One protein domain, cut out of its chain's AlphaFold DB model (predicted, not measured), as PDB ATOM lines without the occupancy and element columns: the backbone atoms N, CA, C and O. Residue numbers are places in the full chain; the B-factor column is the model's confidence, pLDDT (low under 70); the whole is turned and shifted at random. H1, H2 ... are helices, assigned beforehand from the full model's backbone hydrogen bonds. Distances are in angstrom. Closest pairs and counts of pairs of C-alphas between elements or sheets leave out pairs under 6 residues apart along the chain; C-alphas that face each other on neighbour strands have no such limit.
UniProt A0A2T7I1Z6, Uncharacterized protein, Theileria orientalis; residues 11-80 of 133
ATOM      1  N   ILE A  11     127.186  31.387  67.814       58.53
ATOM      2  CA  ILE A  11     125.967  31.609  67.040       58.53
ATOM      3  C   ILE A  11     126.437  31.950  65.633       58.53
ATOM      4  O   ILE A  11     126.901  33.063  65.383       58.53
ATOM      5  N   ASP A  12     126.351  30.983  64.722       57.72
ATOM      6  CA  ASP A  12     126.560  31.264  63.311       57.72
ATOM      7  C   ASP A  12     125.475  32.243  62.856       57.72
ATOM      8  O   ASP A  12     124.310  31.877  62.683       57.72
ATOM      9  N   LEU A  13     125.865  33.507  62.675       51.31
ATOM     10  CA  LEU A  13     124.967  34.565  62.223       51.31
ATOM     11  C   LEU A  13     124.418  34.311  60.810       51.31
ATOM     12  O   LEU A  13     123.479  34.987  60.388       51.31
ATOM     13  N   ASN A  14     124.972  33.331  60.089       50.50
ATOM     14  CA  ASN A  14     124.471  32.874  58.798       50.50
ATOM     15  C   ASN A  14     123.449  31.731  58.919       50.50
ATOM     16  O   ASN A  14     122.763  31.435  57.943       50.50
ATOM     17  N   SER A  15     123.321  31.107  60.095       51.81
ATOM     18  CA  SER A  15     122.446  29.957  60.360       51.81
ATOM     19  C   SER A  15     121.165  30.341  61.112       51.81
ATOM     20  O   SER A  15     120.546  29.499  61.773       51.81
ATOM     21  N   PHE A  16     120.720  31.594  61.029       46.69
ATOM     22  CA  PHE A  16     119.384  31.909  61.524       46.69
ATOM     23  C   PHE A  16     118.342  31.215  60.640       46.69
ATOM     24  O   PHE A  16     118.423  31.318  59.411       46.69
ATOM     25  N   PRO A  17     117.372  30.491  61.230       50.47
ATOM     26  CA  PRO A  17     116.293  29.909  60.453       50.47
ATOM     27  C   PRO A  17     115.615  31.042  59.686       50.47
ATOM     28  O   PRO A  17     115.328  32.092  60.260       50.47
ATOM     29  N   ASN A  18     115.377  30.838  58.389       51.59
ATOM     30  CA  ASN A  18     114.487  31.701  57.624       51.59
ATOM     31  C   ASN A  18     113.110  31.603  58.285       51.59
ATOM     32  O   ASN A  18     112.320  30.721  57.953       51.59
ATOM     33  N   THR A  19     112.836  32.477  59.250       49.09
ATOM     34  CA  THR A  19     111.531  32.644  59.879       49.09
ATOM     35  C   THR A  19     110.643  33.372  58.879       49.09
ATOM     36  O   THR A  19     110.282  34.544  59.018       49.09
ATOM     37  N   LEU A  20     110.315  32.669  57.796       55.38
ATOM     38  CA  LEU A  20     109.116  32.978  57.044       55.38
ATOM     39  C   LEU A  20     107.986  32.904  58.069       55.38
ATOM     40  O   LEU A  20     107.674  31.839  58.586       55.38
ATOM     41  N   LEU A  21     107.460  34.075  58.429       53.34
ATOM     42  CA  LEU A  21     106.287  34.200  59.291       53.34
ATOM     43  C   LEU A  21     105.026  33.728  58.554       53.34
ATOM     44  O   LEU A  21     103.971  33.579  59.163       53.34
ATOM     45  N   ASP A  22     105.138  33.566  57.234       55.47
ATOM     46  CA  ASP A  22     104.144  32.910  56.405       55.47
ATOM     47  C   ASP A  22     104.082  31.422  56.724       55.47
ATOM     48  O   ASP A  22     105.109  30.789  56.967       55.47
ATOM     49  N   ASN A  23     102.868  30.880  56.621       53.88
ATOM     50  CA  ASN A  23     102.463  29.490  56.853       53.88
ATOM     51  C   ASN A  23     103.133  28.457  55.918       53.88
ATOM     52  O   ASN A  23     102.523  27.453  55.559       53.88
ATOM     53  N   PHE A  24     104.395  28.641  55.530       57.12
ATOM     54  CA  PHE A  24     105.281  27.549  55.136       57.12
ATOM     55  C   PHE A  24     105.667  26.745  56.388       57.12
ATOM     56  O   PHE A  24     106.846  26.486  56.633       57.12
ATOM     57  N   GLU A  25     104.678  26.400  57.219       53.38
ATOM     58  CA  GLU A  25     104.865  25.454  58.303       53.38
ATOM     59  C   GLU A  25     105.457  24.172  57.724       53.38
ATOM     60  O   GLU A  25     105.234  23.810  56.566       53.38
ATOM     61  N   ASN A  26     106.264  23.511  58.545       52.78
ATOM     62  CA  ASN A  26     106.841  22.219  58.239       52.78
ATOM     63  C   ASN A  26     105.736  21.269  57.751       52.78
ATOM     64  O   ASN A  26     104.945  20.772  58.552       52.78
ATOM     65  N   ASP A  27     105.717  20.978  56.447       50.91
ATOM     66  CA  ASP A  27     104.950  19.895  55.813       50.91
ATOM     67  C   ASP A  27     105.476  18.514  56.273       50.91
ATOM     68  O   ASP A  27     105.655  17.591  55.485       50.91
ATOM     69  N   THR A  28     105.775  18.345  57.561       52.66
ATOM     70  CA  THR A  28     106.128  17.058  58.170       52.66
ATOM     71  C   THR A  28     104.893  16.199  58.428       52.66
ATOM     72  O   THR A  28     105.019  15.046  58.834       52.66
ATOM     73  N   SER A  29     103.683  16.708  58.164       53.88
ATOM     74  CA  SER A  29     102.482  15.881  58.117       53.88
ATOM     75  C   SER A  29     102.476  15.055  56.828       53.88
ATOM     76  O   SER A  29     101.903  15.474  55.819       53.88
ATOM     77  N   GLU A  30     103.058  13.855  56.874       53.97
ATOM     78  CA  GLU A  30     103.023  12.841  55.801       53.97
ATOM     79  C   GLU A  30     101.601  12.591  55.238       53.97
ATOM     80  O   GLU A  30     101.427  12.138  54.107       53.97
ATOM     81  N   LEU A  31     100.568  12.971  55.997       51.31
ATOM     82  CA  LEU A  31      99.148  12.860  55.667       51.31
ATOM     83  C   LEU A  31      98.634  13.847  54.598       51.31
ATOM     84  O   LEU A  31      97.619  13.554  53.969       51.31
ATOM     85  N   LYS A  32      99.286  14.996  54.349       52.47
ATOM     86  CA  LYS A  32      98.824  15.962  53.318       52.47
ATOM     87  C   LYS A  32      99.263  15.593  51.898       52.47
ATOM     88  O   LYS A  32      98.635  16.017  50.932       52.47
ATOM     89  N   LEU A  33     100.318  14.792  51.761       54.53
ATOM     90  CA  LEU A  33     100.997  14.563  50.483       54.53
ATOM     91  C   LEU A  33     100.224  13.631  49.530       54.53
ATOM     92  O   LEU A  33     100.431  13.693  48.324       54.53
ATOM     93  N   HIS A  34      99.305  12.804  50.043       52.69
ATOM     94  CA  HIS A  34      98.633  11.765  49.249       52.69
ATOM     95  C   HIS A  34      97.372  12.213  48.487       52.69
ATOM     96  O   HIS A  34      96.914  11.470  47.624       52.69
ATOM     97  N   ASN A  35      96.823  13.407  48.748       57.66
ATOM     98  CA  ASN A  35      95.542  13.853  48.165       57.66
ATOM     99  C   ASN A  35      95.626  15.147  47.338       57.66
ATOM    100  O   ASN A  35      94.601  15.733  46.995       57.66
ATOM    101  N   ILE A  36      96.832  15.614  47.011       68.38
ATOM    102  CA  ILE A  36      97.032  16.859  46.264       68.38
ATOM    103  C   ILE A  36      97.513  16.514  44.855       68.38
ATOM    104  O   ILE A  36      98.448  15.736  44.678       68.38
ATOM    105  N   HIS A  37      96.873  17.099  43.839       78.50
ATOM    106  CA  HIS A  37      97.266  16.909  42.444       78.50
ATOM    107  C   HIS A  37      98.754  17.273  42.248       78.50
ATOM    108  O   HIS A  37      99.184  18.319  42.745       78.50
ATOM    109  N   PRO A  38      99.549  16.481  41.500       79.81
ATOM    110  CA  PRO A  38     100.996  16.687  41.377       79.81
ATOM    111  C   PRO A  38     101.375  18.083  40.863       79.81
ATOM    112  O   PRO A  38     102.382  18.635  41.301       79.81
ATOM    113  N   ILE A  39     100.547  18.691  40.001       84.75
ATOM    114  CA  ILE A  39     100.768  20.070  39.522       84.75
ATOM    115  C   ILE A  39     100.760  21.098  40.655       84.75
ATOM    116  O   ILE A  39     101.629  21.959  40.704       84.75
ATOM    117  N   ASN A  40      99.857  20.949  41.626       79.75
ATOM    118  CA  ASN A  40      99.723  21.900  42.724       79.75
ATOM    119  C   ASN A  40     100.977  21.873  43.602       79.75
ATOM    120  O   ASN A  40     101.393  22.902  44.122       79.75
ATOM    121  N   ASN A  41     101.608  20.701  43.736       81.19
ATOM    122  CA  ASN A  41     102.872  20.560  44.450       81.19
ATOM    123  C   ASN A  41     104.023  21.248  43.692       81.19
ATOM    124  O   ASN A  41     104.852  21.922  44.300       81.19
ATOM    125  N   ILE A  42     104.066  21.122  42.361       83.62
ATOM    126  CA  ILE A  42     105.065  21.808  41.524       83.62
ATOM    127  C   ILE A  42     104.923  23.328  41.668       83.62
ATOM    128  O   ILE A  42     105.914  24.003  41.953       83.62
ATOM    129  N   ASP A  43     103.704  23.849  41.546       82.81
ATOM    130  CA  ASP A  43     103.429  25.283  41.634       82.81
ATOM    131  C   ASP A  43     103.746  25.836  43.029       82.81
ATOM    132  O   ASP A  43     104.442  26.848  43.164       82.81
ATOM    133  N   TYR A  44     103.319  25.133  44.082       81.56
ATOM    134  CA  TYR A  44     103.616  25.509  45.463       81.56
ATOM    135  C   TYR A  44     105.126  25.532  45.737       81.56
ATOM    136  O   TYR A  44     105.650  26.514  46.270       81.56
ATOM    137  N   ASN A  45     105.853  24.492  45.313       82.81
ATOM    138  CA  ASN A  45     107.305  24.426  45.478       82.81
ATOM    139  C   ASN A  45     108.028  25.513  44.687       82.81
ATOM    140  O   ASN A  45     109.015  26.065  45.176       82.81
ATOM    141  N   HIS A  46     107.548  25.848  43.488       87.06
ATOM    142  CA  HIS A  46     108.104  26.935  42.692       87.06
ATOM    143  C   HIS A  46     107.965  28.284  43.416       87.06
ATOM    144  O   HIS A  46     108.949  29.017  43.553       87.06
ATOM    145  N   ILE A  47     106.777  28.584  43.953       84.94
ATOM    146  CA  ILE A  47     106.522  29.813  44.722       84.94
ATOM    147  C   ILE A  47     107.396  29.852  45.983       84.94
ATOM    148  O   ILE A  47     108.074  30.852  46.237       84.94
ATOM    149  N   LYS A  48     107.445  28.746  46.737       83.50
ATOM    150  CA  LYS A  48     108.275  28.609  47.941       83.50
ATOM    151  C   LYS A  48     109.753  28.851  47.634       83.50
ATOM    152  O   LYS A  48     110.404  29.643  48.312       83.50
ATOM    153  N   LYS A  49     110.279  28.216  46.583       86.31
ATOM    154  CA  LYS A  49     111.673  28.369  46.149       86.31
ATOM    155  C   LYS A  49     111.988  29.819  45.776       86.31
ATOM    156  O   LYS A  49     112.975  30.363  46.263       86.31
ATOM    157  N   SER A  50     111.127  30.459  44.986       87.50
ATOM    158  CA  SER A  50     111.290  31.862  44.588       87.50
ATOM    159  C   SER A  50     111.339  32.810  45.796       87.50
ATOM    160  O   SER A  50     112.211  33.682  45.883       87.50
ATOM    161  N   ALA A  51     110.462  32.599  46.784       83.44
ATOM    162  CA  ALA A  51     110.446  33.380  48.019       83.44
ATOM    163  C   ALA A  51     111.733  33.195  48.844       83.44
ATOM    164  O   ALA A  51     112.331  34.181  49.282       83.44
ATOM    165  N   VAL A  52     112.192  31.949  49.008       84.56
ATOM    166  CA  VAL A  52     113.440  31.627  49.723       84.56
ATOM    167  C   VAL A  52     114.651  32.256  49.034       84.56
ATOM    168  O   VAL A  52     115.484  32.868  49.700       84.56
ATOM    169  N   GLU A  53     114.740  32.171  47.706       89.31
ATOM    170  CA  GLU A  53     115.828  32.783  46.941       89.31
ATOM    171  C   GLU A  53     115.834  34.309  47.065       89.31
ATOM    172  O   GLU A  53     116.896  34.913  47.225       89.31
ATOM    173  N   SER A  54     114.660  34.947  47.030       87.50
ATOM    174  CA  SER A  54     114.541  36.392  47.231       87.50
ATOM    175  C   SER A  54     115.028  36.821  48.613       87.50
ATOM    176  O   SER A  54     115.805  37.771  48.721       87.50
ATOM    177  N   ASN A  55     114.629  36.100  49.661       85.00
ATOM    178  CA  ASN A  55     115.071  36.384  51.023       85.00
ATOM    179  C   ASN A  55     116.575  36.148  51.183       85.00
ATOM    180  O   ASN A  55     117.265  36.985  51.755       85.00
ATOM    181  N   ALA A  56     117.116  35.074  50.600       87.19
ATOM    182  CA  ALA A  56     118.550  34.803  50.629       87.19
ATOM    183  C   ALA A  56     119.369  35.920  49.958       87.19
ATOM    184  O   ALA A  56     120.442  36.270  50.447       87.19
ATOM    185  N   ARG A  57     118.874  36.514  48.861       89.81
ATOM    186  CA  ARG A  57     119.522  37.683  48.240       89.81
ATOM    187  C   ARG A  57     119.545  38.882  49.188       89.81
ATOM    188  O   ARG A  57     120.588  39.505  49.344       89.81
ATOM    189  N   ILE A  58     118.429  39.168  49.849       87.69
ATOM    190  CA  ILE A  58     118.308  40.304  50.772       87.69
ATOM    191  C   ILE A  58     119.186  40.105  52.008       87.69
ATOM    192  O   ILE A  58     119.904  41.030  52.384       87.69
ATOM    193  N   ALA A  59     119.225  38.889  52.562       88.94
ATOM    194  CA  ALA A  59     120.122  38.536  53.661       88.94
ATOM    195  C   ALA A  59     121.590  38.790  53.304       88.94
ATOM    196  O   ALA A  59     122.338  39.328  54.115       88.94
ATOM    197  N   ARG A  60     122.003  38.441  52.079       88.31
ATOM    198  CA  ARG A  60     123.376  38.676  51.606       88.31
ATOM    199  C   ARG A  60     123.690  40.159  51.409       88.31
ATOM    200  O   ARG A  60     124.828  40.553  51.626       88.31
ATOM    201  N   CYS A  61     122.719  40.966  50.981       91.31
ATOM    202  CA  CYS A  61     122.930  42.392  50.721       91.31
ATOM    203  C   CYS A  61     122.905  43.249  51.994       91.31
ATOM    204  O   CYS A  61     123.719  44.158  52.123       91.31
ATOM    205  N   PHE A  62     121.974  42.979  52.909       90.19
ATOM    206  CA  PHE A  62     121.666  43.870  54.035       90.19
ATOM    207  C   PHE A  62     121.790  43.200  55.409       90.19
ATOM    208  O   PHE A  62     121.688  43.879  56.426       90.19
ATOM    209  N   GLY A  63     122.042  41.890  55.455       87.25
ATOM    210  CA  GLY A  63     122.073  41.093  56.679       87.25
ATOM    211  C   GLY A  63     120.748  40.384  56.972       87.25
ATOM    212  O   GLY A  63     119.701  40.676  56.388       87.25
ATOM    213  N   SER A  64     120.792  39.425  57.895       81.88
ATOM    214  CA  SER A  64     119.639  38.598  58.274       81.88
ATOM    215  C   SER A  64     118.512  39.407  58.924       81.88
ATOM    216  O   SER A  64     117.337  39.101  58.715       81.88
ATOM    217  N   GLN A  65     118.829  40.497  59.625       87.56
ATOM    218  CA  GLN A  65     117.834  41.381  60.235       87.56
ATOM    219  C   GLN A  65     116.861  41.988  59.213       87.56
ATOM    220  O   GLN A  65     115.671  42.117  59.506       87.56
ATOM    221  N   GLU A  66     117.330  42.297  58.000       86.88
ATOM    222  CA  GLU A  66     116.472  42.902  56.978       86.88
ATOM    223  C   GLU A  66     115.468  41.885  56.431       86.88
ATOM    224  O   GLU A  66     114.317  42.222  56.167       86.88
ATOM    225  N   THR A  67     115.857  40.608  56.335       86.12
ATOM    226  CA  THR A  67     114.911  39.554  55.938       86.12
ATOM    227  C   THR A  67     113.788  39.370  56.947       86.12
ATOM    228  O   THR A  67     112.635  39.207  56.544       86.12
ATOM    229  N   LEU A  68     114.095  39.461  58.244       84.50
ATOM    230  CA  LEU A  68     113.087  39.395  59.299       84.50
ATOM    231  C   LEU A  68     112.142  40.599  59.231       84.50
ATOM    232  O   LEU A  68     110.925  40.422  59.235       84.50
ATOM    233  N   LYS A  69     112.691  41.813  59.117       88.06
ATOM    234  CA  LYS A  69     111.906  43.046  58.978       88.06
ATOM    235  C   LYS A  69     110.967  42.975  57.775       88.06
ATOM    236  O   LYS A  69     109.769  43.201  57.924       88.06
ATOM    237  N   MET A  70     111.474  42.569  56.615       86.25
ATOM    238  CA  MET A  70     110.662  42.439  55.408       86.25
ATOM    239  C   MET A  70     109.576  41.354  55.540       86.25
ATOM    240  O   MET A  70     108.468  41.531  55.037       86.25
ATOM    241  N   SER A  71     109.863  40.243  56.227       84.00
ATOM    242  CA  SER A  71     108.876  39.194  56.539       84.00
ATOM    243  C   SER A  71     107.723  39.750  57.389       84.00
ATOM    244  O   SER A  71     106.551  39.519  57.084       84.00
ATOM    245  N   ILE A  72     108.046  40.561  58.402       83.50
ATOM    246  CA  ILE A  72     107.063  41.234  59.262       83.50
ATOM    247  C   ILE A  72     106.235  42.247  58.460       83.50
ATOM    248  O   ILE A  72     105.007  42.201  58.511       83.50
ATOM    249  N   GLU A  73     106.883  43.126  57.691       85.56
ATOM    250  CA  GLU A  73     106.212  44.133  56.857       85.56
ATOM    251  C   GLU A  73     105.272  43.478  55.838       85.56
ATOM    252  O   GLU A  73     104.115  43.878  55.704       85.56
ATOM    253  N   ARG A  74     105.720  42.400  55.181       82.38
ATOM    254  CA  ARG A  74     104.879  41.622  54.267       82.38
ATOM    255  C   ARG A  74     103.668  41.033  54.984       82.38
ATOM    256  O   ARG A  74     102.565  41.124  54.450       82.38
ATOM    257  N   ASN A  75     103.845  40.450  56.171       78.06
ATOM    258  CA  ASN A  75     102.730  39.895  56.939       78.06
ATOM    259  C   ASN A  75     101.713  40.984  57.318       78.06
ATOM    260  O   ASN A  75     100.510  40.771  57.176       78.06
ATOM    261  N   MET A  76     102.189  42.163  57.725       74.62
ATOM    262  CA  MET A  76     101.334  43.316  58.010       74.62
ATOM    263  C   MET A  76     100.547  43.761  56.774       74.62
ATOM    264  O   MET A  76      99.340  43.939  56.872       74.62
ATOM    265  N   CYS A  77     101.190  43.874  55.607       76.50
ATOM    266  CA  CYS A  77     100.513  44.249  54.362       76.50
ATOM    267  C   CYS A  77      99.571  43.160  53.820       76.50
ATOM    268  O   CYS A  77      98.596  43.481  53.148       76.50
ATOM    269  N   SER A  78      99.862  41.880  54.076       72.50
ATOM    270  CA  SER A  78      99.034  40.756  53.610       72.50
ATOM    271  C   SER A  78      97.687  40.680  54.322       72.50
ATOM    272  O   SER A  78      96.699  40.203  53.765       72.50
ATOM    273  N   LYS A  79      97.641  41.144  55.570       69.06
ATOM    274  CA  LYS A  79      96.421  41.153  56.355       69.06
ATOM    275  C   LYS A  79      95.618  42.381  55.961       69.06
ATOM    276  O   LYS A  79      96.046  43.505  56.187       69.06
ATOM    277  N   SER A  80      94.394  42.169  55.483       63.44
ATOM    278  CA  SER A  80      93.379  43.228  55.390       63.44
ATOM    279  C   SER A  80      92.838  43.598  56.784       63.44
ATOM    280  O   SER A  80      91.637  43.762  56.986       63.44
TER     281      SER A  80
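AT A GLANCE: This is residues 11 to 80 of the 133 residues of an uncharacterized protein of Theileria orientalis (UniProt A0A2T7I1Z6). A long stretch without named elements, residues 11 to 37, runs loosely past H1 on the same side as H2 and turns into H1; H1 and H2 then make a V, meeting near the tight turn between them. Residues 25 to 32 and 34 to 40 stick out, as do residues 42 to 47 of H1. The 70 printed residues include two named helices, H1 then H2, and no named strand: class all helix. The whole is loose and flat, with a radius of gyration of the C-alphas of 14.3 A and spans of 40 by 34 by 18 A.

IN THESE COORDINATES: H1, residues 38 to 62, begins at C-alpha 38 (100.996, 16.687, 41.377) and is 36.4 A long. H2, residues 64 to 78, is 21.2 A long and ends at C-alpha 78 (99.034, 40.756, 53.610).

HOW THE PARTS SIT: H1, with residues 55 to 59 alone, touches residues 64 to 67 of H2; the closest C-alphas, of Ala 59 and Thr 67, are 5.8 A apart. They run opposite ways at a steep tilt of 51 degrees. In both, every O i to N i+4 pair is within hydrogen-bond range.

THE WHOLE: The C-alphas farthest apart, of Ile 11 and His 37, are 40.6 A apart. The printed part has no cut. Residues 11 to 36 and 79 to 80 have pLDDT under 70.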